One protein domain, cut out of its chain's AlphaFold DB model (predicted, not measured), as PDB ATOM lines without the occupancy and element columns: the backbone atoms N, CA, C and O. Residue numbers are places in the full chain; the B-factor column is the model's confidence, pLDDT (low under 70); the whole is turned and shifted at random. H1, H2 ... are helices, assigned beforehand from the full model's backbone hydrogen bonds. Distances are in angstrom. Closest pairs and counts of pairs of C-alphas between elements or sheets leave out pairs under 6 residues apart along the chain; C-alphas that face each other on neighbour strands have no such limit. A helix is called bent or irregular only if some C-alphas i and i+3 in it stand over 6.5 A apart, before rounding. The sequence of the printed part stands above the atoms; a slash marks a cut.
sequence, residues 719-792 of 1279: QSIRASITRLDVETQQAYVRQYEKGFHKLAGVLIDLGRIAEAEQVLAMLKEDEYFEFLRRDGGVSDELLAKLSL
ATOM      1  N   GLN A 719     -30.624  -4.199 -19.456       83.06
ATOM      2  CA  GLN A 719     -29.459  -3.435 -18.999       83.06
ATOM      3  C   GLN A 719     -29.494  -1.959 -19.414       83.06
ATOM      4  O   GLN A 719     -29.149  -1.079 -18.630       83.06
ATOM      5  N   SER A 720     -29.980  -1.648 -20.620       82.31
ATOM      6  CA  SER A 720     -30.107  -0.249 -21.053       82.31
ATOM      7  C   SER A 720     -31.098   0.558 -20.211       82.31
ATOM      8  O   SER A 720     -30.878   1.746 -19.989       82.31
ATOM      9  N   ILE A 721     -32.152  -0.093 -19.710       82.88
ATOM     10  CA  ILE A 721     -33.098   0.520 -18.777       82.88
ATOM     11  C   ILE A 721     -32.482   0.631 -17.381       82.88
ATOM     12  O   ILE A 721     -32.612   1.675 -16.756       82.88
ATOM     13  N   ARG A 722     -31.755  -0.389 -16.903       82.69
ATOM     14  CA  ARG A 722     -31.032  -0.311 -15.616       82.69
ATOM     15  C   ARG A 722     -30.110   0.907 -15.567       82.69
ATOM     16  O   ARG A 722     -30.149   1.673 -14.611       82.69
ATOM     17  N   ALA A 723     -29.374   1.154 -16.650       80.62
ATOM     18  CA  ALA A 723     -28.514   2.327 -16.775       80.62
ATOM     19  C   ALA A 723     -29.284   3.664 -16.763       80.62
ATOM     20  O   ALA A 723     -28.724   4.690 -16.371       80.62
ATOM     21  N   SER A 724     -30.558   3.679 -17.171       82.31
ATOM     22  CA  SER A 724     -31.380   4.893 -17.248       82.31
ATOM     23  C   SER A 724     -32.203   5.193 -15.992       82.31
ATOM     24  O   SER A 724     -32.754   6.286 -15.905       82.31
ATOM     25  N   ILE A 725     -32.280   4.271 -15.022       82.38
ATOM     26  CA  ILE A 725     -33.073   4.428 -13.784       82.38
ATOM     27  C   ILE A 725     -32.224   4.669 -12.524       82.38
ATOM     28  O   ILE A 725     -32.731   4.605 -11.406       82.38
ATOM     29  N   THR A 726     -30.936   4.980 -12.688       79.12
ATOM     30  CA  THR A 726     -29.941   5.059 -11.598       79.12
ATOM     31  C   THR A 726     -30.230   6.116 -10.521       79.12
ATOM     32  O   THR A 726     -29.656   6.061  -9.422       79.12
ATOM     33  N   ARG A 727     -31.110   7.092 -10.792       80.06
ATOM     34  CA  ARG A 727     -31.517   8.113  -9.809       80.06
ATOM     35  C   ARG A 727     -32.805   7.777  -9.059       80.06
ATOM     36  O   ARG A 727     -33.092   8.474  -8.087       80.06
ATOM     37  N   LEU A 728     -33.542   6.735  -9.453       82.81
ATOM     38  CA  LEU A 728     -34.655   6.217  -8.651       82.81
ATOM     39  C   LEU A 728     -34.143   5.654  -7.314       82.81
ATOM     40  O   LEU A 728     -32.940   5.441  -7.129       82.81
ATOM     41  N   ASP A 729     -35.036   5.433  -6.351       78.12
ATOM     42  CA  ASP A 729     -34.661   4.776  -5.099       78.12
ATOM     43  C   ASP A 729     -34.203   3.329  -5.339       78.12
ATOM     44  O   ASP A 729     -34.548   2.692  -6.334       78.12
ATOM     45  N   VAL A 730     -33.371   2.827  -4.426       70.25
ATOM     46  CA  VAL A 730     -32.727   1.515  -4.566       70.25
ATOM     47  C   VAL A 730     -33.752   0.387  -4.620       70.25
ATOM     48  O   VAL A 730     -33.603  -0.531  -5.422       70.25
ATOM     49  N   GLU A 731     -34.801   0.471  -3.803       74.69
ATOM     50  CA  GLU A 731     -35.861  -0.535  -3.745       74.69
ATOM     51  C   GLU A 731     -36.524  -0.708  -5.118       74.69
ATOM     52  O   GLU A 731     -36.628  -1.835  -5.612       74.69
ATOM     53  N   THR A 732     -36.852   0.408  -5.774       82.00
ATOM     54  CA  THR A 732     -37.436   0.439  -7.120       82.00
ATOM     55  C   THR A 732     -36.485  -0.131  -8.171       82.00
ATOM     56  O   THR A 732     -36.900  -0.894  -9.043       82.00
ATOM     57  N   GLN A 733     -35.194   0.200  -8.094       80.31
ATOM     58  CA  GLN A 733     -34.196  -0.347  -9.017       80.31
ATOM     59  C   GLN A 733     -34.059  -1.866  -8.861       80.31
ATOM     60  O   GLN A 733     -34.074  -2.588  -9.854       80.31
ATOM     61  N   GLN A 734     -34.009  -2.369  -7.627       76.69
ATOM     62  CA  GLN A 734     -33.957  -3.807  -7.361       76.69
ATOM     63  C   GLN A 734     -35.252  -4.522  -7.763       76.69
ATOM     64  O   GLN A 734     -35.207  -5.651  -8.251       76.69
ATOM     65  N   ALA A 735     -36.414  -3.893  -7.565       82.81
ATOM     66  CA  ALA A 735     -37.697  -4.445  -7.992       82.81
ATOM     67  C   ALA A 735     -37.723  -4.677  -9.507       82.81
ATOM     68  O   ALA A 735     -38.166  -5.740  -9.951       82.81
ATOM     69  N   TYR A 736     -37.159  -3.739 -10.276       85.88
ATOM     70  CA  TYR A 736     -37.045  -3.869 -11.723       85.88
ATOM     71  C   TYR A 736     -36.204  -5.086 -12.107       85.88
ATOM     72  O   TYR A 736     -36.617  -5.850 -12.973       85.88
ATOM     73  N   VAL A 737     -35.058  -5.321 -11.463       77.88
ATOM     74  CA  VAL A 737     -34.193  -6.449 -11.848       77.88
ATOM     75  C   VAL A 737     -34.754  -7.798 -11.402       77.88
ATOM     76  O   VAL A 737     -34.765  -8.734 -12.204       77.88
ATOM     77  N   ARG A 738     -35.339  -7.882 -10.196       78.44
ATOM     78  CA  ARG A 738     -36.044  -9.087  -9.714       78.44
ATOM     79  C   ARG A 738     -37.107  -9.574 -10.698       78.44
ATOM     80  O   ARG A 738     -37.279 -10.776 -10.878       78.44
ATOM     81  N   GLN A 739     -37.790  -8.656 -11.383       81.44
ATOM     82  CA  GLN A 739     -38.782  -9.004 -12.403       81.44
ATOM     83  C   GLN A 739     -38.186  -9.798 -13.585       81.44
ATOM     84  O   GLN A 739     -38.893 -10.596 -14.196       81.44
ATOM     85  N   TYR A 740     -36.903  -9.609 -13.908       81.62
ATOM     86  CA  TYR A 740     -36.234 -10.270 -15.039       81.62
ATOM     87  C   TYR A 740     -35.250 -11.371 -14.620       81.62
ATOM     88  O   TYR A 740     -34.678 -12.025 -15.494       81.62
ATOM     89  N   GLU A 741     -35.082 -11.624 -13.320       78.62
ATOM     90  CA  GLU A 741     -34.092 -12.551 -12.757       78.62
ATOM     91  C   GLU A 741     -34.139 -13.949 -13.403       78.62
ATOM     92  O   GLU A 741     -33.120 -14.472 -13.865       78.62
ATOM     93  N   LYS A 742     -35.347 -14.515 -13.555       78.38
ATOM     94  CA  LYS A 742     -35.569 -15.818 -14.210       78.38
ATOM     95  C   LYS A 742     -34.965 -15.879 -15.622       78.38
ATOM     96  O   LYS A 742     -34.385 -16.893 -16.013       78.38
ATOM     97  N   GLY A 743     -35.074 -14.791 -16.389       80.19
ATOM     98  CA  GLY A 743     -34.542 -14.704 -17.751       80.19
ATOM     99  C   GLY A 743     -33.012 -14.730 -17.797       80.19
ATOM    100  O   GLY A 743     -32.431 -15.399 -18.657       80.19
ATOM    101  N   PHE A 744     -32.356 -14.062 -16.846       83.56
ATOM    102  CA  PHE A 744     -30.896 -14.062 -16.719       83.56
ATOM    103  C   PHE A 744     -30.370 -15.441 -16.300       83.56
ATOM    104  O   PHE A 744     -29.468 -15.960 -16.959       83.56
ATOM    105  N   HIS A 745     -30.964 -16.078 -15.283       78.62
ATOM    106  CA  HIS A 745     -30.579 -17.438 -14.862       78.62
ATOM    107  C   HIS A 745     -30.721 -18.448 -16.004       78.62
ATOM    108  O   HIS A 745     -29.821 -19.256 -16.255       78.62
ATOM    109  N   LYS A 746     -31.820 -18.363 -16.768       82.81
ATOM    110  CA  LYS A 746     -32.048 -19.208 -17.948       82.81
ATOM    111  C   LYS A 746     -30.972 -18.991 -19.011       82.81
ATOM    112  O   LYS A 746     -30.420 -19.969 -19.514       82.81
ATOM    113  N   LEU A 747     -30.624 -17.740 -19.328       86.25
ATOM    114  CA  LEU A 747     -29.547 -17.431 -20.273       86.25
ATOM    115  C   LEU A 747     -28.192 -17.973 -19.791       86.25
ATOM    116  O   LEU A 747     -27.501 -18.636 -20.566       86.25
ATOM    117  N   ALA A 748     -27.834 -17.746 -18.525       82.56
ATOM    118  CA  ALA A 748     -26.593 -18.248 -17.939       82.56
ATOM    119  C   ALA A 748     -26.497 -19.780 -18.042       82.56
ATOM    120  O   ALA A 748     -25.482 -20.313 -18.490       82.56
ATOM    121  N   GLY A 749     -27.583 -20.496 -17.734       81.12
ATOM    122  CA  GLY A 749     -27.644 -21.952 -17.875       81.12
ATOM    123  C   GLY A 749     -27.454 -22.440 -19.319       81.12
ATOM    124  O   GLY A 749     -26.766 -23.435 -19.551       81.12
ATOM    125  N   VAL A 750     -28.028 -21.751 -20.310       82.69
ATOM    126  CA  VAL A 750     -27.859 -22.122 -21.730       82.69
ATOM    127  C   VAL A 750     -26.442 -21.814 -22.227       82.69
ATOM    128  O   VAL A 750     -25.883 -22.599 -22.994       82.69
ATOM    129  N   LEU A 751     -25.832 -20.715 -21.773       81.88
ATOM    130  CA  LEU A 751     -24.432 -20.387 -22.067       81.88
ATOM    131  C   LEU A 751     -23.476 -21.449 -21.506       81.88
ATOM    132  O   LEU A 751     -22.569 -21.889 -22.214       81.88
ATOM    133  N   ILE A 752     -23.727 -21.922 -20.281       78.75
ATOM    134  CA  ILE A 752     -22.981 -23.023 -19.657       78.75
ATOM    135  C   ILE A 752     -23.077 -24.302 -20.493       78.75
ATOM    136  O   ILE A 752     -22.054 -24.920 -20.784       78.75
ATOM    137  N   ASP A 753     -24.277 -24.663 -20.951       78.25
ATOM    138  CA  ASP A 753     -24.485 -25.849 -21.792       78.25
ATOM    139  C   ASP A 753     -23.722 -25.800 -23.125       78.25
ATOM    140  O   ASP A 753     -23.442 -26.842 -23.720       78.25
ATOM    141  N   LEU A 754     -23.437 -24.594 -23.617       77.56
ATOM    142  CA  LEU A 754     -22.660 -24.352 -24.832       77.56
ATOM    143  C   LEU A 754     -21.149 -24.247 -24.568       77.56
ATOM    144  O   LEU A 754     -20.388 -24.094 -25.519       77.56
ATOM    145  N   GLY A 755     -20.707 -24.312 -23.308       73.88
ATOM    146  CA  GLY A 755     -19.309 -24.106 -22.919       73.88
ATOM    147  C   GLY A 755     -18.862 -22.640 -22.934       73.88
ATOM    148  O   GLY A 755     -17.672 -22.367 -22.815       73.88
ATOM    149  N   ARG A 756     -19.792 -21.681 -23.048       77.81
ATOM    150  CA  ARG A 756     -19.529 -20.229 -23.058       77.81
ATOM    151  C   ARG A 756     -19.498 -19.680 -21.626       77.81
ATOM    152  O   ARG A 756     -20.287 -18.813 -21.255       77.81
ATOM    153  N   ILE A 757     -18.620 -20.243 -20.796       75.50
ATOM    154  CA  ILE A 757     -18.668 -20.080 -19.334       75.50
ATOM    155  C   ILE A 757     -18.348 -18.643 -18.891       75.50
ATOM    156  O   ILE A 757     -19.067 -18.114 -18.050       75.50
ATOM    157  N   ALA A 758     -17.362 -17.979 -19.501       73.38
ATOM    158  CA  ALA A 758     -17.034 -16.583 -19.187       73.38
ATOM    159  C   ALA A 758     -18.230 -15.633 -19.403       73.38
ATOM    160  O   ALA A 758     -18.492 -14.741 -18.600       73.38
ATOM    161  N   GLU A 759     -19.020 -15.862 -20.457       78.31
ATOM    162  CA  GLU A 759     -20.240 -15.087 -20.700       78.31
ATOM    163  C   GLU A 759     -21.328 -15.405 -19.676       78.31
ATOM    164  O   GLU A 759     -22.036 -14.503 -19.240       78.31
ATOM    165  N   ALA A 760     -21.456 -16.669 -19.257       78.94
ATOM    166  CA  ALA A 760     -22.371 -17.034 -18.180       78.94
ATOM    167  C   ALA A 760     -21.982 -16.347 -16.859       78.94
ATOM    168  O   ALA A 760     -22.857 -15.806 -16.188       78.94
ATOM    169  N   GLU A 761     -20.687 -16.297 -16.516       74.38
ATOM    170  CA  GLU A 761     -20.193 -15.538 -15.358       74.38
ATOM    171  C   GLU A 761     -20.540 -14.046 -15.470       74.38
ATOM    172  O   GLU A 761     -20.933 -13.452 -14.466       74.38
ATOM    173  N   GLN A 762     -20.471 -13.454 -16.669       77.12
ATOM    174  CA  GLN A 762     -20.881 -12.066 -16.904       77.12
ATOM    175  C   GLN A 762     -22.389 -11.862 -16.659       77.12
ATOM    176  O   GLN A 762     -22.766 -10.946 -15.930       77.12
ATOM    177  N   VAL A 763     -23.258 -12.729 -17.204       79.44
ATOM    178  CA  VAL A 763     -24.722 -12.676 -16.965       79.44
ATOM    179  C   VAL A 763     -25.042 -12.774 -15.471       79.44
ATOM    180  O   VAL A 763     -25.935 -12.095 -14.976       79.44
ATOM    181  N   LEU A 764     -24.315 -13.613 -14.739       74.44
ATOM    182  CA  LEU A 764     -24.549 -13.824 -13.311       74.44
ATOM    183  C   LEU A 764     -23.996 -12.690 -12.455       74.44
ATOM    184  O   LEU A 764     -24.613 -12.326 -11.459       74.44
ATOM    185  N   ALA A 765     -22.864 -12.100 -12.843       72.00
ATOM    186  CA  ALA A 765     -22.359 -10.892 -12.202       72.00
ATOM    187  C   ALA A 765     -23.390  -9.754 -12.284       72.00
ATOM    188  O   ALA A 765     -23.595  -9.056 -11.294       72.00
ATOM    189  N   MET A 766     -24.110  -9.642 -13.408       76.19
ATOM    190  CA  MET A 766     -25.210  -8.684 -13.565       76.19
ATOM    191  C   MET A 766     -26.383  -8.927 -12.603       76.19
ATOM    192  O   MET A 766     -27.050  -7.966 -12.232       76.19
ATOM    193  N   LEU A 767     -26.665 -10.176 -12.214       70.12
ATOM    194  CA  LEU A 767     -27.691 -10.488 -11.205       70.12
ATOM    195  C   LEU A 767     -27.197 -10.214  -9.785       70.12
ATOM    196  O   LEU A 767     -27.914  -9.666  -8.955       70.12
ATOM    197  N   LYS A 768     -25.938 -10.561  -9.513       63.44
ATOM    198  CA  LYS A 768     -25.327 -10.352  -8.200       63.44
ATOM    199  C   LYS A 768     -25.107  -8.860  -7.887       63.44
ATOM    200  O   LYS A 768     -24.966  -8.519  -6.722       63.44
ATOM    201  N   GLU A 769     -25.133  -7.951  -8.870       54.12
ATOM    202  CA  GLU A 769     -25.160  -6.490  -8.643       54.12
ATOM    203  C   GLU A 769     -26.314  -6.046  -7.729       54.12
ATOM    204  O   GLU A 769     -26.116  -5.184  -6.869       54.12
ATOM    205  N   ASP A 770     -27.496  -6.651  -7.870       52.16
ATOM    206  CA  ASP A 770     -28.707  -6.248  -7.141       52.16
ATOM    207  C   ASP A 770     -28.576  -6.470  -5.634       52.16
ATOM    208  O   ASP A 770     -29.115  -5.702  -4.829       52.16
ATOM    209  N   GLU A 771     -27.810  -7.499  -5.263       53.22
ATOM    210  CA  GLU A 771     -27.510  -7.882  -3.885       53.22
ATOM    211  C   GLU A 771     -26.557  -6.875  -3.210       53.22
ATOM    212  O   GLU A 771     -26.558  -6.741  -1.987       53.22
ATOM    213  N   TYR A 772     -25.769  -6.124  -3.993       52.62
ATOM    214  CA  TYR A 772     -24.749  -5.192  -3.497       52.62
ATOM    215  C   TYR A 772     -24.995  -3.724  -3.883       52.62
ATOM    216  O   TYR A 772     -24.143  -2.871  -3.608       52.62
ATOM    217  N   PHE A 773     -26.142  -3.411  -4.493       49.94
ATOM    218  CA  PHE A 773     -26.460  -2.103  -5.077       49.94
ATOM    219  C   PHE A 773     -26.319  -0.932  -4.081       49.94
ATOM    220  O   PHE A 773     -25.691   0.083  -4.393       49.94
ATOM    221  N   GLU A 774     -26.793  -1.091  -2.836       47.84
ATOM    222  CA  GLU A 774     -26.627  -0.077  -1.773       47.84
ATOM    223  C   GLU A 774     -25.158   0.200  -1.412       47.84
ATOM    224  O   GLU A 774     -24.822   1.278  -0.913       47.84
ATOM    225  N   PHE A 775     -24.265  -0.750  -1.690       49.00
ATOM    226  CA  PHE A 775     -22.843  -0.676  -1.368       49.00
ATOM    227  C   PHE A 775     -21.972  -0.219  -2.560       49.00
ATOM    228  O   PHE A 775     -20.806   0.139  -2.362       49.00
ATOM    229  N   LEU A 776     -22.510  -0.221  -3.789       48.50
ATOM    230  CA  LEU A 776     -21.794  -0.007  -5.062       48.50
ATOM    231  C   LEU A 776     -21.755   1.448  -5.562       48.50
ATOM    232  O   LEU A 776     -20.839   1.813  -6.293       48.50
ATOM    233  N   ARG A 777     -22.672   2.313  -5.112       50.03
ATOM    234  CA  ARG A 777     -22.932   3.664  -5.667       50.03
ATOM    235  C   ARG A 777     -21.770   4.685  -5.624       50.03
ATOM    236  O   ARG A 777     -21.951   5.821  -6.050       50.03
ATOM    237  N   ARG A 778     -20.605   4.347  -5.057       49.50
ATOM    238  CA  ARG A 778     -19.459   5.268  -4.876       49.50
ATOM    239  C   ARG A 778     -18.204   4.905  -5.672       49.50
ATOM    240  O   ARG A 778     -17.248   5.674  -5.607       49.50
ATOM    241  N   ASP A 779     -18.197   3.792  -6.403       47.25
ATOM    242  CA  ASP A 779     -17.036   3.362  -7.190       47.25
ATOM    243  C   ASP A 779     -17.403   3.279  -8.680       47.25
ATOM    244  O   ASP A 779     -18.188   2.423  -9.090       47.25
ATOM    245  N   GLY A 780     -16.892   4.220  -9.480       48.22
ATOM    246  CA  GLY A 780     -17.294   4.390 -10.883       48.22
ATOM    247  C   GLY A 780     -16.913   3.213 -11.783       48.22
ATOM    248  O   GLY A 780     -17.677   2.865 -12.672       48.22
ATOM    249  N   GLY A 781     -15.786   2.541 -11.510       49.34
ATOM    250  CA  GLY A 781     -15.288   1.457 -12.369       49.34
ATOM    251  C   GLY A 781     -16.167   0.201 -12.366       49.34
ATOM    252  O   GLY A 781     -16.408  -0.379 -13.418       49.34
ATOM    253  N   VAL A 782     -16.698  -0.185 -11.201       49.97
ATOM    254  CA  VAL A 782     -17.548  -1.383 -11.055       49.97
ATOM    255  C   VAL A 782     -18.989  -1.096 -11.497       49.97
ATOM    256  O   VAL A 782     -19.648  -1.962 -12.063       49.97
ATOM    257  N   SER A 783     -19.473   0.138 -11.306       53.12
ATOM    258  CA  SER A 783     -20.780   0.569 -11.824       53.12
ATOM    259  C   SER A 783     -20.835   0.546 -13.356       53.12
ATOM    260  O   SER A 783     -21.881   0.224 -13.916       53.12
ATOM    261  N   ASP A 784     -19.731   0.876 -14.034       58.53
ATOM    262  CA  ASP A 784     -19.663   0.876 -15.499       58.53
ATOM    263  C   ASP A 784     -19.644  -0.548 -16.084       58.53
ATOM    264  O   ASP A 784     -20.228  -0.778 -17.142       58.53
ATOM    265  N   GLU A 785     -19.019  -1.518 -15.400       57.28
ATOM    266  CA  GLU A 785     -18.992  -2.928 -15.820       57.28
ATOM    267  C   GLU A 785     -20.346  -3.627 -15.624       57.28
ATOM    268  O   GLU A 785     -20.767  -4.419 -16.469       57.28
ATOM    269  N   LEU A 786     -21.057  -3.323 -14.538       57.97
ATOM    270  CA  LEU A 786     -22.310  -3.999 -14.201       57.97
ATOM    271  C   LEU A 786     -23.519  -3.463 -14.990       57.97
ATOM    272  O   LEU A 786     -24.395  -4.237 -15.382       57.97
ATOM    273  N   LEU A 787     -23.500  -2.169 -15.336       64.81
ATOM    274  CA  LEU A 787     -24.432  -1.548 -16.287       64.81
ATOM    275  C   LEU A 787     -24.036  -1.793 -17.755       64.81
ATOM    276  O   LEU A 787     -24.743  -1.362 -18.678       64.81
ATOM    277  N   ALA A 788     -22.900  -2.460 -18.001       67.25
ATOM    278  CA  ALA A 788     -22.456  -2.766 -19.348       67.25
ATOM    279  C   ALA A 788     -23.392  -3.772 -20.021       67.25
ATOM    280  O   ALA A 788     -23.953  -4.692 -19.426       67.25
ATOM    281  N   LYS A 789     -23.517  -3.632 -21.339       79.06
ATOM    282  CA  LYS A 789     -24.186  -4.634 -22.167       79.06
ATOM    283  C   LYS A 789     -23.326  -5.898 -22.237       79.06
ATOM    284  O   LYS A 789     -22.106  -5.809 -22.352       79.06
ATOM    285  N   LEU A 790     -23.970  -7.064 -22.257       76.00
ATOM    286  CA  LEU A 790     -23.335  -8.341 -22.571       76.00
ATOM    287  C   LEU A 790     -22.571  -8.245 -23.884       76.00
ATOM    288  O   LEU A 790     -23.122  -7.844 -24.920       76.00
ATOM    289  N   SER A 791     -21.316  -8.675 -23.824       72.00
ATOM    290  CA  SER A 791     -20.407  -8.729 -24.960       72.00
ATOM    291  C   SER A 791     -20.990  -9.617 -26.054       72.00
ATOM    292  O   SER A 791     -21.421 -10.733 -25.782       72.00
ATOM    293  N   LEU A 792     -21.015  -9.148 -27.301       72.00
ATOM    294  CA  LEU A 792     -21.416  -9.947 -28.466       72.00
ATOM    295  C   LEU A 792     -20.170 -10.469 -29.183       72.00
ATOM    296  O   LEU A 792     -19.208  -9.717 -29.355       72.00
TER     297      LEU A 792
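This is residues 719 to 792 of the 1279 residues of the protein "Tetratricopeptide repeat protein" of Acidobacteria bacterium (UniProt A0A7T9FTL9). A long bent helix, H2, turns back into H3 to make a helical hairpin, and two short helices, H1 on H2a and H4 on H3, pack at the end away from the turn. The 74 printed residues hold four named helices, H1 to H4 in order, and no named strand: the class is all helix. The whole is compact, with a radius of gyration of the C-alphas of 12.5 A and spans of 37 by 25 by 19 A.

Find C-alpha 719 at (-29.459, -3.435, -18.999), where H1 begins; it runs to residue 724. H2, residues 730 to 753, was assigned as one helix by its hydrogen bonds but is bent: C-alphas 739 and 742 are 7.7 A apart. Its arms are H2a, residues 730 to 739, 14.4 A, and H2b, residues 742 to 753, 16.8 A. H3, residues 757 to 776, spans 24.8 A; it is irregular, with C-alphas 771 and 774 8.1 A apart, and has a kink of 62 degrees near residue 770. H4, residues 780 to 786, ends at C-alpha 786, (-22.310, -3.999, -14.201).

Look first at H1 and H2a, a hairpin that only just touches, with 3 pairs of C-alphas within 8 A; the closest C-alphas, Arg 722 and Gln 733, are 7.3 A apart. H2a and H2b stand at a steep tilt of 57 degrees. H2b and H3 form a hairpin and touch, closest at C-alphas 748 and 760, 4.4 A, at a shallow tilt of 32 degrees, only just short of steep. H3 touches H2a with residues 767 to 774 alone, closest at C-alphas 770 and 734, 5.8 A. H3 touches H4 at a steep tilt of 49 degrees, opposite ways, closest at C-alphas 766 and 786, 5.5 A. H1 and H4 are near each other, while H2b and H4 are apart. Every O i to N i+4 pair is within hydrogen-bond range in H1, H2a, H2b and H4; in H3 11 of 16 are.

The C-alphas of Asp 729 and Gly 755, the two farthest apart, are 37.2 A apart. The printed part has no cut, and its three links are tight. Mean pLDDT of the printed part is 71.7; residues 768 to 788 are under 70.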